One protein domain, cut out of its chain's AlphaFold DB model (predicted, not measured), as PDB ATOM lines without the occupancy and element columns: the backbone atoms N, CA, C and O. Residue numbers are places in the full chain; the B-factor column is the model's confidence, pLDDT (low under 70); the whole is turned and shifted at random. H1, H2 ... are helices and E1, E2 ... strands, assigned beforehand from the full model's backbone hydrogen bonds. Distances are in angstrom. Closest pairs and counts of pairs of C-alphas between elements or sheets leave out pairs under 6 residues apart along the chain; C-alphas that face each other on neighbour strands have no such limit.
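This is residues 4 to 108 of the 164 residues of an uncharacterized protein of Rhodococcus qingshengii (UniProt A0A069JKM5). With little regular structure, this is a looped body holding short H2 and E1, with an arm, residues 4 to 26, sticking out at one end and making much of the length, and H3 at the other. The printed part has 105 residues, named elements H1, H2, E1, H3 in that order holding 41, mostly helix. It is extended, spanning 73 by 34 by 33 A, with a radius of gyration of the C-alphas of 22.2 A.

Find C-alpha 4 at (64.195, -35.531, 47.895); H1, residues 4 to 20, runs 24.3 A. H2 is residues 53 to 61, 12.3 A; E1 is residues 77 to 79, 5.7 A. H3, residues 91 to 102, runs 16.4 A to C-alpha 102 at (22.999, 23.510, 44.297).

H1 is apart from H2, E1 and H3. Look at Met 53 and Val 77: these closest C-alphas of H2 and E1 are 6.1 A apart. E1 pairs antiparallel with residues 51 to 52, with no named strand. H3 is apart from H2, and only just from E1, at 8.1 A. Each helix has every O i to N i+4 pair within hydrogen-bond range.

The farthest C-alphas, Thr 4 and Val 103, are 74.8 A apart. The printed part has no cut; its three links are long. Low confidence includes residues 104 to 108.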
ATOM      1  N   THR A   4      65.579 -35.745  47.437       83.94
ATOM      2  CA  THR A   4      64.195 -35.531  47.895       83.94
ATOM      3  C   THR A   4      63.549 -34.335  47.202       83.94
ATOM      4  O   THR A   4      62.385 -34.399  46.828       83.94
ATOM      5  N   THR A   5      64.303 -33.252  46.993       87.19
ATOM      6  CA  THR A   5      63.811 -32.077  46.266       87.19
ATOM      7  C   THR A   5      63.548 -32.412  44.802       87.19
ATOM      8  O   THR A   5      62.514 -32.012  44.285       87.19
ATOM      9  N   ARG A   6      64.429 -33.182  44.151       86.00
ATOM     10  CA  ARG A   6      64.253 -33.578  42.748       86.00
ATOM     11  C   ARG A   6      63.062 -34.519  42.567       86.00
ATOM     12  O   ARG A   6      62.201 -34.225  41.762       86.00
ATOM     13  N   SER A   7      62.925 -35.529  43.426       85.38
ATOM     14  CA  SER A   7      61.759 -36.423  43.431       85.38
ATOM     15  C   SER A   7      60.438 -35.698  43.719       85.38
ATOM     16  O   SER A   7      59.392 -36.101  43.210       85.38
ATOM     17  N   LEU A   8      60.461 -34.641  44.536       90.88
ATOM     18  CA  LEU A   8      59.284 -33.811  44.787       90.88
ATOM     19  C   LEU A   8      58.922 -32.977  43.553       90.88
ATOM     20  O   LEU A   8      57.743 -32.901  43.227       90.88
ATOM     21  N   LEU A   9      59.912 -32.396  42.868       89.88
ATOM     22  CA  LEU A   9      59.703 -31.662  41.618       89.88
ATOM     23  C   LEU A   9      59.175 -32.584  40.512       89.88
ATOM     24  O   LEU A   9      58.141 -32.269  39.946       89.88
ATOM     25  N   ASP A  10      59.760 -33.770  40.322       90.81
ATOM     26  CA  ASP A  10      59.298 -34.741  39.315       90.81
ATOM     27  C   ASP A  10      57.832 -35.165  39.553       90.81
ATOM     28  O   ASP A  10      57.065 -35.400  38.621       90.81
ATOM     29  N   ARG A  11      57.412 -35.250  40.823       91.56
ATOM     30  CA  ARG A  11      56.018 -35.538  41.187       91.56
ATOM     31  C   ARG A  11      55.093 -34.340  40.963       91.56
ATOM     32  O   ARG A  11      53.917 -34.552  40.688       91.56
ATOM     33  N   ILE A  12      55.584 -33.112  41.128       91.44
ATOM     34  CA  ILE A  12      54.821 -31.907  40.779       91.44
ATOM     35  C   ILE A  12      54.647 -31.843  39.263       91.44
ATOM     36  O   ILE A  12      53.521 -31.655  38.821       91.44
ATOM     37  N   ASP A  13      55.712 -32.070  38.494       90.94
ATOM     38  CA  ASP A  13      55.682 -32.032  37.030       90.94
ATOM     39  C   ASP A  13      54.666 -33.044  36.486       90.94
ATOM     40  O   ASP A  13      53.765 -32.668  35.744       90.94
ATOM     41  N   ALA A  14      54.692 -34.288  36.978       91.69
ATOM     42  CA  ALA A  14      53.715 -35.307  36.589       91.69
ATOM     43  C   ALA A  14      52.254 -34.922  36.909       91.69
ATOM     44  O   ALA A  14      51.346 -35.289  36.168       91.69
ATOM     45  N   LEU A  15      52.015 -34.194  38.006       90.38
ATOM     46  CA  LEU A  15      50.672 -33.730  38.378       90.38
ATOM     47  C   LEU A  15      50.218 -32.530  37.545       90.38
ATOM     48  O   LEU A  15      49.035 -32.420  37.238       90.38
ATOM     49  N   VAL A  16      51.134 -31.622  37.215       88.19
ATOM     50  CA  VAL A  16      50.840 -30.475  36.353       88.19
ATOM     51  C   VAL A  16      50.558 -30.961  34.934       88.19
ATOM     52  O   VAL A  16      49.568 -30.535  34.349       88.19
ATOM     53  N   ASP A  17      51.343 -31.911  34.425       86.88
ATOM     54  CA  ASP A  17      51.121 -32.520  33.113       86.88
ATOM     55  C   ASP A  17      49.762 -33.232  33.049       86.88
ATOM     56  O   ASP A  17      48.992 -32.983  32.126       86.88
ATOM     57  N   GLU A  18      49.401 -34.040  34.059       84.94
ATOM     58  CA  GLU A  18      48.078 -34.689  34.137       84.94
ATOM     59  C   GLU A  18      46.924 -33.668  34.155       84.94
ATOM     60  O   GLU A  18      45.856 -33.917  33.598       84.94
ATOM     61  N   GLN A  19      47.126 -32.503  34.776       83.19
ATOM     62  CA  GLN A  19      46.117 -31.442  34.833       83.19
ATOM     63  C   GLN A  19      46.023 -30.623  33.541       83.19
ATOM     64  O   GLN A  19      44.948 -30.107  33.238       83.19
ATOM     65  N   LEU A  20      47.118 -30.503  32.788       84.06
ATOM     66  CA  LEU A  20      47.183 -29.744  31.537       84.06
ATOM     67  C   LEU A  20      46.904 -30.599  30.288       84.06
ATOM     68  O   LEU A  20      46.602 -30.033  29.239       84.06
ATOM     69  N   ASP A  21      46.938 -31.933  30.385       83.44
ATOM     70  CA  ASP A  21      46.658 -32.867  29.274       83.44
ATOM     71  C   ASP A  21      45.237 -32.707  28.696       83.44
ATOM     72  O   ASP A  21      44.986 -32.978  27.524       83.44
ATOM     73  N   GLY A  22      44.299 -32.187  29.498       78.56
ATOM     74  CA  GLY A  22      42.943 -31.852  29.050       78.56
ATOM     75  C   GLY A  22      42.852 -30.647  28.103       78.56
ATOM     76  O   GLY A  22      41.787 -30.428  27.524       78.56
ATOM     77  N   GLY A  23      43.941 -29.888  27.939       76.12
ATOM     78  CA  GLY A  23      43.961 -28.616  27.222       76.12
ATOM     79  C   GLY A  23      43.205 -27.503  27.957       76.12
ATOM     80  O   GLY A  23      42.366 -27.747  28.827       76.12
ATOM     81  N   GLU A  24      43.496 -26.250  27.605       74.25
ATOM     82  CA  GLU A  24      42.623 -25.142  27.997       74.25
ATOM     83  C   GLU A  24      41.394 -25.136  27.074       74.25
ATOM     84  O   GLU A  24      41.543 -25.309  25.861       74.25
ATOM     85  N   PRO A  25      40.172 -24.976  27.608       71.25
ATOM     86  CA  PRO A  25      38.991 -24.860  26.768       71.25
ATOM     87  C   PRO A  25      39.123 -23.620  25.874       71.25
ATOM     88  O   PRO A  25      39.388 -22.530  26.378       71.25
ATOM     89  N   GLU A  26      38.901 -23.782  24.564       71.00
ATOM     90  CA  GLU A  26      38.865 -22.699  23.562       71.00
ATOM     91  C   GLU A  26      37.619 -21.815  23.765       71.00
ATOM     92  O   GLU A  26      36.689 -21.789  22.961       71.00
ATOM     93  N   THR A  27      37.558 -21.148  24.911       69.44
ATOM     94  CA  THR A  27      36.451 -20.305  25.370       69.44
ATOM     95  C   THR A  27      37.014 -18.986  25.876       69.44
ATOM     96  O   THR A  27      38.174 -18.908  26.287       69.44
ATOM     97  N   GLY A  28      36.197 -17.938  25.868       65.81
ATOM     98  CA  GLY A  28      36.587 -16.612  26.337       65.81
ATOM     99  C   GLY A  28      36.780 -15.567  25.239       65.81
ATOM    100  O   GLY A  28      36.456 -15.785  24.074       65.81
ATOM    101  N   TYR A  29      37.291 -14.399  25.646       66.88
ATOM    102  CA  TYR A  29      37.401 -13.212  24.792       66.88
ATOM    103  C   TYR A  29      38.166 -13.462  23.487       66.88
ATOM    104  O   TYR A  29      37.740 -13.011  22.429       66.88
ATOM    105  N   ASP A  30      39.268 -14.211  23.559       70.69
ATOM    106  CA  ASP A  30      40.147 -14.461  22.412       70.69
ATOM    107  C   ASP A  30      39.551 -15.454  21.392       70.69
ATOM    108  O   ASP A  30      40.081 -15.589  20.289       70.69
ATOM    109  N   PHE A  31      38.444 -16.123  21.738       73.44
ATOM    110  CA  PHE A  31      37.764 -17.125  20.908       73.44
ATOM    111  C   PHE A  31      36.366 -16.679  20.442       73.44
ATOM    112  O   PHE A  31      35.580 -17.512  19.993       73.44
ATOM    113  N   ASP A  32      36.053 -15.378  20.541       68.19
ATOM    114  CA  ASP A  32      34.749 -14.794  20.178       68.19
ATOM    115  C   ASP A  32      33.553 -15.526  20.827       68.19
ATOM    116  O   ASP A  32      32.469 -15.638  20.247       68.19
ATOM    117  N   ASP A  33      33.756 -16.043  22.042       76.00
ATOM    118  CA  ASP A  33      32.749 -16.807  22.769       76.00
ATOM    119  C   ASP A  33      31.524 -15.920  23.083       76.00
ATOM    120  O   ASP A  33      31.649 -14.936  23.823       76.00
ATOM    121  N   PRO A  34      30.329 -16.238  22.543       72.69
ATOM    122  CA  PRO A  34      29.128 -15.432  22.750       72.69
ATOM    123  C   PRO A  34      28.634 -15.444  24.202       72.69
ATOM    124  O   PRO A  34      27.883 -14.543  24.585       72.69
ATOM    125  N   ASP A  35      29.042 -16.435  25.000       77.44
ATOM    126  CA  ASP A  35      28.705 -16.533  26.419       77.44
ATOM    127  C   ASP A  35      29.712 -15.773  27.306       77.44
ATOM    128  O   ASP A  35      29.499 -15.652  28.520       77.44
ATOM    129  N   PHE A  36      30.785 -15.207  26.731       79.44
ATOM    130  CA  PHE A  36      31.743 -14.405  27.486       79.44
ATOM    131  C   PHE A  36      31.072 -13.131  28.025       79.44
ATOM    132  O   PHE A  36      30.493 -12.346  27.265       79.44
ATOM    133  N   PRO A  37      31.129 -12.881  29.346       83.25
ATOM    134  CA  PRO A  37      30.393 -11.777  29.933       83.25
ATOM    135  C   PRO A  37      30.956 -10.427  29.484       83.25
ATOM    136  O   PRO A  37      32.162 -10.216  29.374       83.25
ATOM    137  N   GLY A  38      30.059  -9.462  29.297       87.62
ATOM    138  CA  GLY A  38      30.425  -8.054  29.204       87.62
ATOM    139  C   GLY A  38      30.589  -7.414  30.584       87.62
ATOM    140  O   GLY A  38      30.044  -7.870  31.591       87.62
ATOM    141  N   CYS A  39      31.300  -6.293  30.633       88.69
ATOM    142  CA  CYS A  39      31.343  -5.412  31.782       88.69
ATOM    143  C   CYS A  39      29.953  -4.791  32.027       88.69
ATOM    144  O   CYS A  39      29.451  -4.053  31.167       88.69
ATOM    145  N   PRO A  40      29.362  -4.972  33.224       86.56
ATOM    146  CA  PRO A  40      28.036  -4.442  33.548       86.56
ATOM    147  C   PRO A  40      27.999  -2.910  33.654       86.56
ATOM    148  O   PRO A  40      26.924  -2.318  33.711       86.56
ATOM    149  N   HIS A  41      29.164  -2.255  33.697       85.31
ATOM    150  CA  HIS A  41      29.275  -0.813  33.934       85.31
ATOM    151  C   HIS A  41      29.480   0.010  32.662       85.31
ATOM    152  O   HIS A  41      29.152   1.197  32.654       85.31
ATOM    153  N   CYS A  42      30.050  -0.568  31.599       85.31
ATOM    154  CA  CYS A  42      30.466   0.197  30.417       85.31
ATOM    155  C   CYS A  42      30.106  -0.436  29.064       85.31
ATOM    156  O   CYS A  42      30.485   0.133  28.039       85.31
ATOM    157  N   ASN A  43      29.357  -1.550  29.046       84.44
ATOM    158  CA  ASN A  43      28.950  -2.284  27.834       84.44
ATOM    159  C   ASN A  43      30.131  -2.688  26.934       84.44
ATOM    160  O   ASN A  43      30.030  -2.669  25.708       84.44
ATOM    161  N   ARG A  44      31.276  -2.981  27.545       84.75
ATOM    162  CA  ARG A  44      32.476  -3.480  26.864       84.75
ATOM    163  C   ARG A  44      32.749  -4.892  27.328       84.75
ATOM    164  O   ARG A  44      32.048  -5.394  28.197       84.75
ATOM    165  N   ASP A  45      33.798  -5.482  26.792       87.38
ATOM    166  CA  ASP A  45      34.319  -6.764  27.241       87.38
ATOM    167  C   ASP A  45      34.622  -6.716  28.739       87.38
ATOM    168  O   ASP A  45      34.952  -5.653  29.288       87.38
ATOM    169  N   TRP A  46      34.466  -7.849  29.420       89.19
ATOM    170  CA  TRP A  46      34.821  -7.933  30.827       89.19
ATOM    171  C   TRP A  46      36.280  -7.509  31.038       89.19
ATOM    172  O   TRP A  46      37.193  -7.896  30.312       89.19
ATOM    173  N   HIS A  47      36.490  -6.672  32.048       89.38
ATOM    174  CA  HIS A  47      37.797  -6.128  32.393       89.38
ATOM    175  C   HIS A  47      37.925  -5.935  33.906       89.38
ATOM    176  O   HIS A  47      37.046  -5.337  34.530       89.38
ATOM    177  N   GLY A  48      39.022  -6.413  34.499       87.50
ATOM    178  CA  GLY A  48      39.270  -6.287  35.942       87.50
ATOM    179  C   GLY A  48      39.790  -4.905  36.356       87.50
ATOM    180  O   GLY A  48      39.376  -4.357  37.372       87.50
ATOM    181  N   LEU A  49      40.671  -4.304  35.547       88.50
ATOM    182  CA  LEU A  49      41.262  -2.993  35.836       88.50
ATOM    183  C   LEU A  49      40.342  -1.841  35.423       88.50
ATOM    184  O   LEU A  49      39.566  -1.955  34.474       88.50
ATOM    185  N   ALA A  50      40.468  -0.702  36.103       91.75
ATOM    186  CA  ALA A  50      39.739   0.503  35.738       91.75
ATOM    187  C   ALA A  50      40.172   1.018  34.354       91.75
ATOM    188  O   ALA A  50      41.361   1.127  34.054       91.75
ATOM    189  N   ILE A  51      39.202   1.393  33.523       91.62
ATOM    190  CA  ILE A  51      39.457   2.070  32.252       91.62
ATOM    191  C   ILE A  51      39.487   3.567  32.516       91.62
ATOM    192  O   ILE A  51      38.459   4.185  32.809       91.62
ATOM    193  N   THR A  52      40.666   4.158  32.370       92.81
ATOM    194  CA  THR A  52      40.866   5.604  32.421       92.81
ATOM    195  C   THR A  52      40.685   6.240  31.045       92.81
ATOM    196  O   THR A  52      40.726   5.581  30.001       92.81
ATOM    197  N   MET A  53      40.514   7.560  31.019       92.00
ATOM    198  CA  MET A  53      40.433   8.326  29.779       92.00
ATOM    199  C   MET A  53      41.713   8.210  28.936       92.00
ATOM    200  O   MET A  53      41.643   8.285  27.707       92.00
ATOM    201  N   ARG A  54      42.884   8.021  29.560       92.94
ATOM    202  CA  ARG A  54      44.144   7.806  28.836       92.94
ATOM    203  C   ARG A  54      44.200   6.429  28.176       92.94
ATOM    204  O   ARG A  54      44.585   6.360  27.009       92.94
ATOM    205  N   ILE A  55      43.762   5.373  28.864       92.44
ATOM    206  CA  ILE A  55      43.626   4.028  28.275       92.44
ATOM    207  C   ILE A  55      42.660   4.065  27.097       92.44
ATOM    208  O   ILE A  55      42.979   3.579  26.013       92.44
ATOM    209  N   GLU A  56      41.508   4.709  27.282       91.94
ATOM    210  CA  GLU A  56      40.509   4.837  26.226       91.94
ATOM    211  C   GLU A  56      41.075   5.533  24.991       91.94
ATOM    212  O   GLU A  56      40.847   5.102  23.864       91.94
ATOM    213  N   ARG A  57      41.874   6.580  25.198       93.00
ATOM    214  CA  ARG A  57      42.541   7.285  24.109       93.00
ATOM    215  C   ARG A  57      43.524   6.382  23.360       93.00
ATOM    216  O   ARG A  57      43.541   6.397  22.132       93.00
ATOM    217  N   MET A  58      44.329   5.595  24.075       94.31
ATOM    218  CA  MET A  58      45.257   4.642  23.452       94.31
ATOM    219  C   MET A  58      44.512   3.572  22.645       94.31
ATOM    220  O   MET A  58      44.928   3.269  21.527       94.31
ATOM    221  N   ARG A  59      43.378   3.072  23.157       90.38
ATOM    222  CA  ARG A  59      42.503   2.123  22.449       90.38
ATOM    223  C   ARG A  59      41.898   2.739  21.187       90.38
ATOM    224  O   ARG A  59      41.998   2.144  20.123       90.38
ATOM    225  N   GLN A  60      41.327   3.941  21.286       92.12
ATOM    226  CA  GLN A  60      40.712   4.644  20.152       92.12
ATOM    227  C   GLN A  60      41.703   4.917  19.016       92.12
ATOM    228  O   GLN A  60      41.338   4.815  17.849       92.12
ATOM    229  N   TYR A  61      42.953   5.253  19.343       92.62
ATOM    230  CA  TYR A  61      43.994   5.490  18.338       92.62
ATOM    231  C   TYR A  61      44.778   4.233  17.940       92.62
ATOM    232  O   TYR A  61      45.627   4.326  17.054       92.62
ATOM    233  N   GLY A  62      44.549   3.091  18.596       93.38
ATOM    234  CA  GLY A  62      45.306   1.855  18.376       93.38
ATOM    235  C   GLY A  62      46.810   1.992  18.647       93.38
ATOM    236  O   GLY A  62      47.613   1.288  18.040       93.38
ATOM    237  N   LYS A  63      47.218   2.934  19.507       93.62
ATOM    238  CA  LYS A  63      48.629   3.228  19.800       93.62
ATOM    239  C   LYS A  63      48.887   3.129  21.293       93.62
ATOM    240  O   LYS A  63      48.402   3.957  22.063       93.62
ATOM    241  N   PHE A  64      49.690   2.142  21.671       92.31
ATOM    242  CA  PHE A  64      50.164   1.992  23.037       92.31
ATOM    243  C   PHE A  64      51.340   2.937  23.307       92.31
ATOM    244  O   PHE A  64      52.299   2.996  22.534       92.31
ATOM    245  N   ASP A  65      51.268   3.683  24.404       92.88
ATOM    246  CA  ASP A  65      52.377   4.499  24.887       92.88
ATOM    247  C   ASP A  65      53.298   3.642  25.761       92.88
ATOM    248  O   ASP A  65      52.932   3.243  26.861       92.88
ATOM    249  N   VAL A  66      54.517   3.381  25.287       94.44
ATOM    250  CA  VAL A  66      55.508   2.538  25.982       94.44
ATOM    251  C   VAL A  66      55.906   3.106  27.349       94.44
ATOM    252  O   VAL A  66      56.345   2.365  28.225       94.44
ATOM    253  N   LYS A  67      55.759   4.418  27.561       94.56
ATOM    254  CA  LYS A  67      56.054   5.058  28.851       94.56
ATOM    255  C   LYS A  67      54.850   5.079  29.790       94.56
ATOM    256  O   LYS A  67      54.978   5.573  30.908       94.56
ATOM    257  N   TYR A  68      53.693   4.594  29.350       92.31
ATOM    258  CA  TYR A  68      52.490   4.594  30.164       92.31
ATOM    259  C   TYR A  68      52.638   3.664  31.367       92.31
ATOM    260  O   TYR A  68      53.011   2.498  31.240       92.31
ATOM    261  N   LYS A  69      52.283   4.183  32.542       93.25
ATOM    262  CA  LYS A  69      52.169   3.418  33.779       93.25
ATOM    263  C   LYS A  69      50.831   3.722  34.423       93.25
ATOM    264  O   LYS A  69      50.530   4.875  34.712       93.25
ATOM    265  N   PHE A  70      50.067   2.672  34.697       89.50
ATOM    266  CA  PHE A  70      48.736   2.787  35.291       89.50
ATOM    267  C   PHE A  70      48.747   3.513  36.646       89.50
ATOM    268  O   PHE A  70      47.898   4.353  36.902       89.50
ATOM    269  N   ALA A  71      49.743   3.238  37.494       90.81
ATOM    270  CA  ALA A  71      49.853   3.846  38.822       90.81
ATOM    271  C   ALA A  71      50.138   5.362  38.807       90.81
ATOM    272  O   ALA A  71      49.952   6.017  39.825       90.81
ATOM    273  N   GLU A  72      50.610   5.904  37.681       92.94
ATOM    274  CA  GLU A  72      50.912   7.333  37.498       92.94
ATOM    275  C   GLU A  72      49.791   8.053  36.714       92.94
ATOM    276  O   GLU A  72      49.905   9.236  36.393       92.94
ATOM    277  N   ASP A  73      48.716   7.344  36.351       91.12
ATOM    278  CA  ASP A  73      47.631   7.872  35.531       91.12
ATOM    279  C   ASP A  73      46.497   8.463  36.378       91.12
ATOM    280  O   ASP A  73      45.565   7.771  36.780       91.12
ATOM    281  N   ASP A  74      46.537   9.781  36.557       90.12
ATOM    282  CA  ASP A  74      45.478  10.544  37.231       90.12
ATOM    283  C   ASP A  74      44.326  10.943  36.289       90.12
ATOM    284  O   ASP A  74      43.485  11.789  36.626       90.12
ATOM    285  N   SER A  75      44.287  10.409  35.061       90.44
ATOM    286  CA  SER A  75      43.217  10.754  34.129       90.44
ATOM    287  C   SER A  75      41.859  10.235  34.621       90.44
ATOM    288  O   SER A  75      41.779   9.244  35.350       90.44
ATOM    289  N   PRO A  76      40.750  10.896  34.239       90.06
ATOM    290  CA  PRO A  76      39.438  10.522  34.733       90.06
ATOM    291  C   PRO A  76      39.115   9.060  34.432       90.06
ATOM    292  O   PRO A  76      39.189   8.622  33.282       90.06
ATOM    293  N   VAL A  77      38.714   8.323  35.462       90.19
ATOM    294  CA  VAL A  77      38.218   6.958  35.308       90.19
ATOM    295  C   VAL A  77      36.852   7.010  34.616       90.19
ATOM    296  O   VAL A  77      35.962   7.766  35.015       90.19
ATOM    297  N   LEU A  78      36.709   6.235  33.542       89.06
ATOM    298  CA  LEU A  78      35.477   6.090  32.764       89.06
ATOM    299  C   LEU A  78      34.673   4.877  33.241       89.06
ATOM    300  O   LEU A  78      33.454   4.968  33.385       89.06
ATOM    301  N   CYS A  79      35.365   3.772  33.531       90.00
ATOM    302  CA  CYS A  79      34.793   2.557  34.102       90.00
ATOM    303  C   CYS A  79      35.697   2.042  35.233       90.00
ATOM    304  O   CYS A  79      36.902   1.936  35.010       90.00
ATOM    305  N   PRO A  80      35.167   1.693  36.416       90.31
ATOM    306  CA  PRO A  80      35.986   1.268  37.549       90.31
ATOM    307  C   PRO A  80      36.495  -0.177  37.445       90.31
ATOM    308  O   PRO A  80      37.383  -0.547  38.204       90.31
ATOM    309  N   GLY A  81      35.961  -0.976  36.519       90.19
ATOM    310  CA  GLY A  81      36.228  -2.414  36.440       90.19
ATOM    311  C   GLY A  81      34.946  -3.220  36.611       90.19
ATOM    312  O   GLY A  81      33.997  -2.766  37.244       90.19
ATOM    313  N   SER A  82      34.916  -4.413  36.034       89.12
ATOM    314  CA  SER A  82      33.757  -5.314  36.052       89.12
ATOM    315  C   SER A  82      33.505  -5.878  37.449       89.12
ATOM    316  O   SER A  82      32.355  -5.979  37.864       89.12
ATOM    317  N   ASP A  83      34.577  -6.109  38.209       88.06
ATOM    318  CA  ASP A  83      34.532  -6.582  39.599       88.06
ATOM    319  C   ASP A  83      34.288  -5.462  40.620       88.06
ATOM    320  O   ASP A  83      34.308  -5.693  41.831       88.06
ATOM    321  N   PHE A  84      34.085  -4.220  40.172       87.19
ATOM    322  CA  PHE A  84      33.872  -3.110  41.089       87.19
ATOM    323  C   PHE A  84      32.510  -3.227  41.785       87.19
ATOM    324  O   PHE A  84      31.455  -3.006  41.186       87.19
ATOM    325  N   ILE A  85      32.550  -3.525  43.085       80.50
ATOM    326  CA  ILE A  85      31.384  -3.583  43.970       80.50
ATOM    327  C   ILE A  85      31.295  -2.259  44.732       80.50
ATOM    328  O   ILE A  85      31.907  -2.073  45.783       80.50
ATOM    329  N   GLY A  86      30.527  -1.313  44.199       77.69
ATOM    330  CA  GLY A  86      30.295  -0.032  44.858       77.69
ATOM    331  C   GLY A  86      29.479   0.944  44.014       77.69
ATOM    332  O   GLY A  86      29.276   0.718  42.820       77.69
ATOM    333  N   PRO A  87      28.995   2.048  44.609       72.56
ATOM    334  CA  PRO A  87      28.371   3.119  43.849       72.56
ATOM    335  C   PRO A  87      29.427   3.804  42.973       72.56
ATOM    336  O   PRO A  87      30.365   4.420  43.476       72.56
ATOM    337  N   TRP A  88      29.263   3.703  41.656       71.94
ATOM    338  CA  TRP A  88      30.100   4.388  40.676       71.94
ATOM    339  C   TRP A  88      29.355   5.587  40.084       71.94
ATOM    340  O   TRP A  88      28.189   5.480  39.707       71.94
ATOM    341  N   ALA A  89      30.034   6.729  39.985       67.12
ATOM    342  CA  ALA A  89      29.535   7.896  39.270       67.12
ATOM    343  C   ALA A  89      30.669   8.502  38.444       67.12
ATOM    344  O   ALA A  89      31.723   8.859  38.970       67.12
ATOM    345  N   THR A  90      30.438   8.656  37.145       66.88
ATOM    346  CA  THR A  90      31.359   9.365  36.252       66.88
ATOM    347  C   THR A  90      31.537  10.823  36.703       66.88
ATOM    348  O   THR A  90      30.634  11.405  37.317       66.88
ATOM    349  N   PRO A  91      32.650  11.492  36.352       69.56
ATOM    350  CA  PRO A  91      32.857  12.902  36.687       69.56
ATOM    351  C   PRO A  91      31.709  13.819  36.241       69.56
ATOM    352  O   PRO A  91      31.378  14.778  36.937       69.56
ATOM    353  N   ASN A  92      31.077  13.521  35.101       65.88
ATOM    354  CA  ASN A  92      29.914  14.268  34.621       65.88
ATOM    355  C   ASN A  92      28.671  14.002  35.474       65.88
ATOM    356  O   ASN A  92      27.998  14.958  35.842       65.88
ATOM    357  N   GLN A  93      28.407  12.754  35.873       67.75
ATOM    358  CA  GLN A  93      27.332  12.450  36.825       67.75
ATOM    359  C   GLN A  93      27.555  13.160  38.166       67.75
ATOM    360  O   GLN A  93      26.626  13.765  38.692       67.75
ATOM    361  N   ILE A  94      28.791  13.198  38.677       71.88
ATOM    362  CA  ILE A  94      29.128  13.947  39.898       71.88
ATOM    363  C   ILE A  94      28.866  15.451  39.712       71.88
ATOM    364  O   ILE A  94      28.307  16.087  40.607       71.88
ATOM    365  N   LYS A  95      29.247  16.035  38.566       73.88
ATOM    366  CA  LYS A  95      28.963  17.446  38.247       73.88
ATOM    367  C   LYS A  95      27.460  17.721  38.205       73.88
ATOM    368  O   LYS A  95      27.025  18.682  38.835       73.88
ATOM    369  N   THR A  96      26.681  16.874  37.538       71.75
ATOM    370  CA  THR A  96      25.218  16.991  37.469       71.75
ATOM    371  C   THR A  96      24.588  16.880  38.854       71.75
ATOM    372  O   THR A  96      23.868  17.785  39.256       71.75
ATOM    373  N   MET A  97      24.947  15.867  39.649       68.88
ATOM    374  CA  MET A  97      24.447  15.703  41.022       68.88
ATOM    375  C   MET A  97      24.785  16.907  41.915       68.88
ATOM    376  O   MET A  97      23.965  17.340  42.725       68.88
ATOM    377  N   ARG A  98      25.992  17.479  41.777       75.19
ATOM    378  CA  ARG A  98      26.385  18.704  42.496       75.19
ATOM    379  C   ARG A  98      25.573  19.914  42.038       75.19
ATOM    380  O   ARG A  98      25.129  20.684  42.886       75.19
ATOM    381  N   HIS A  99      25.371  20.070  40.731       73.88
ATOM    382  CA  HIS A  99      24.586  21.160  40.159       73.88
ATOM    383  C   HIS A  99      23.114  21.074  40.582       73.88
ATOM    384  O   HIS A  99      22.572  22.037  41.105       73.88
ATOM    385  N   GLU A 100      22.478  19.911  40.466       65.19
ATOM    386  CA  GLU A 100      21.087  19.699  40.883       65.19
ATOM    387  C   GLU A 100      20.876  19.895  42.388       65.19
ATOM    388  O   GLU A 100      19.816  20.363  42.809       65.19
ATOM    389  N   ARG A 101      21.876  19.560  43.213       65.19
ATOM    390  CA  ARG A 101      21.866  19.857  44.653       65.19
ATOM    391  C   ARG A 101      21.990  21.353  44.931       65.19
ATOM    392  O   ARG A 101      21.338  21.849  45.843       65.19
ATOM    393  N   PHE A 102      22.815  22.065  44.165       65.19
ATOM    394  CA  PHE A 102      22.999  23.510  44.297       65.19
ATOM    395  C   PHE A 102      21.765  24.300  43.834       65.19
ATOM    396  O   PHE A 102      21.351  25.236  44.508       65.19
ATOM    397  N   VAL A 103      21.137  23.887  42.729       71.88
ATOM    398  CA  VAL A 103      19.924  24.513  42.167       71.88
ATOM    399  C   VAL A 103      18.649  24.081  42.921       71.88
ATOM    400  O   VAL A 103      17.563  24.582  42.654       71.88
ATOM    401  N   GLY A 104      18.763  23.178  43.905       60.34
ATOM    402  CA  GLY A 104      17.644  22.754  44.758       60.34
ATOM    403  C   GLY A 104      16.626  21.844  44.062       60.34
ATOM    404  O   GLY A 104      15.508  21.692  44.549       60.34
ATOM    405  N   ILE A 105      17.002  21.236  42.934       60.16
ATOM    406  CA  ILE A 105      16.147  20.326  42.153       60.16
ATOM    407  C   ILE A 105      16.111  18.934  42.803       60.16
ATOM    408  O   ILE A 105      15.093  18.246  42.760       60.16
ATOM    409  N   THR A 106      17.192  18.530  43.478       57.12
ATOM    410  CA  THR A 106      17.184  17.332  44.330       57.12
ATOM    411  C   THR A 106      16.700  17.694  45.735       57.12
ATOM    412  O   THR A 106      17.260  18.557  46.408       57.12
ATOM    413  N   SER A 107      15.621  17.046  46.184       54.56
ATOM    414  CA  SER A 107      15.064  17.261  47.522       54.56
ATOM    415  C   SER A 107      16.123  16.964  48.605       54.56
ATOM    416  O   SER A 107      16.732  15.895  48.555       54.56
ATOM    417  N   PRO A 108      16.308  17.824  49.631       55.59
ATOM    418  CA  PRO A 108      17.267  17.600  50.723       55.59
ATOM    419  C   PRO A 108      16.976  16.365  51.587       55.59
ATOM    420  O   PRO A 108      17.733  16.055  52.509       55.59
TER     421      PRO A 108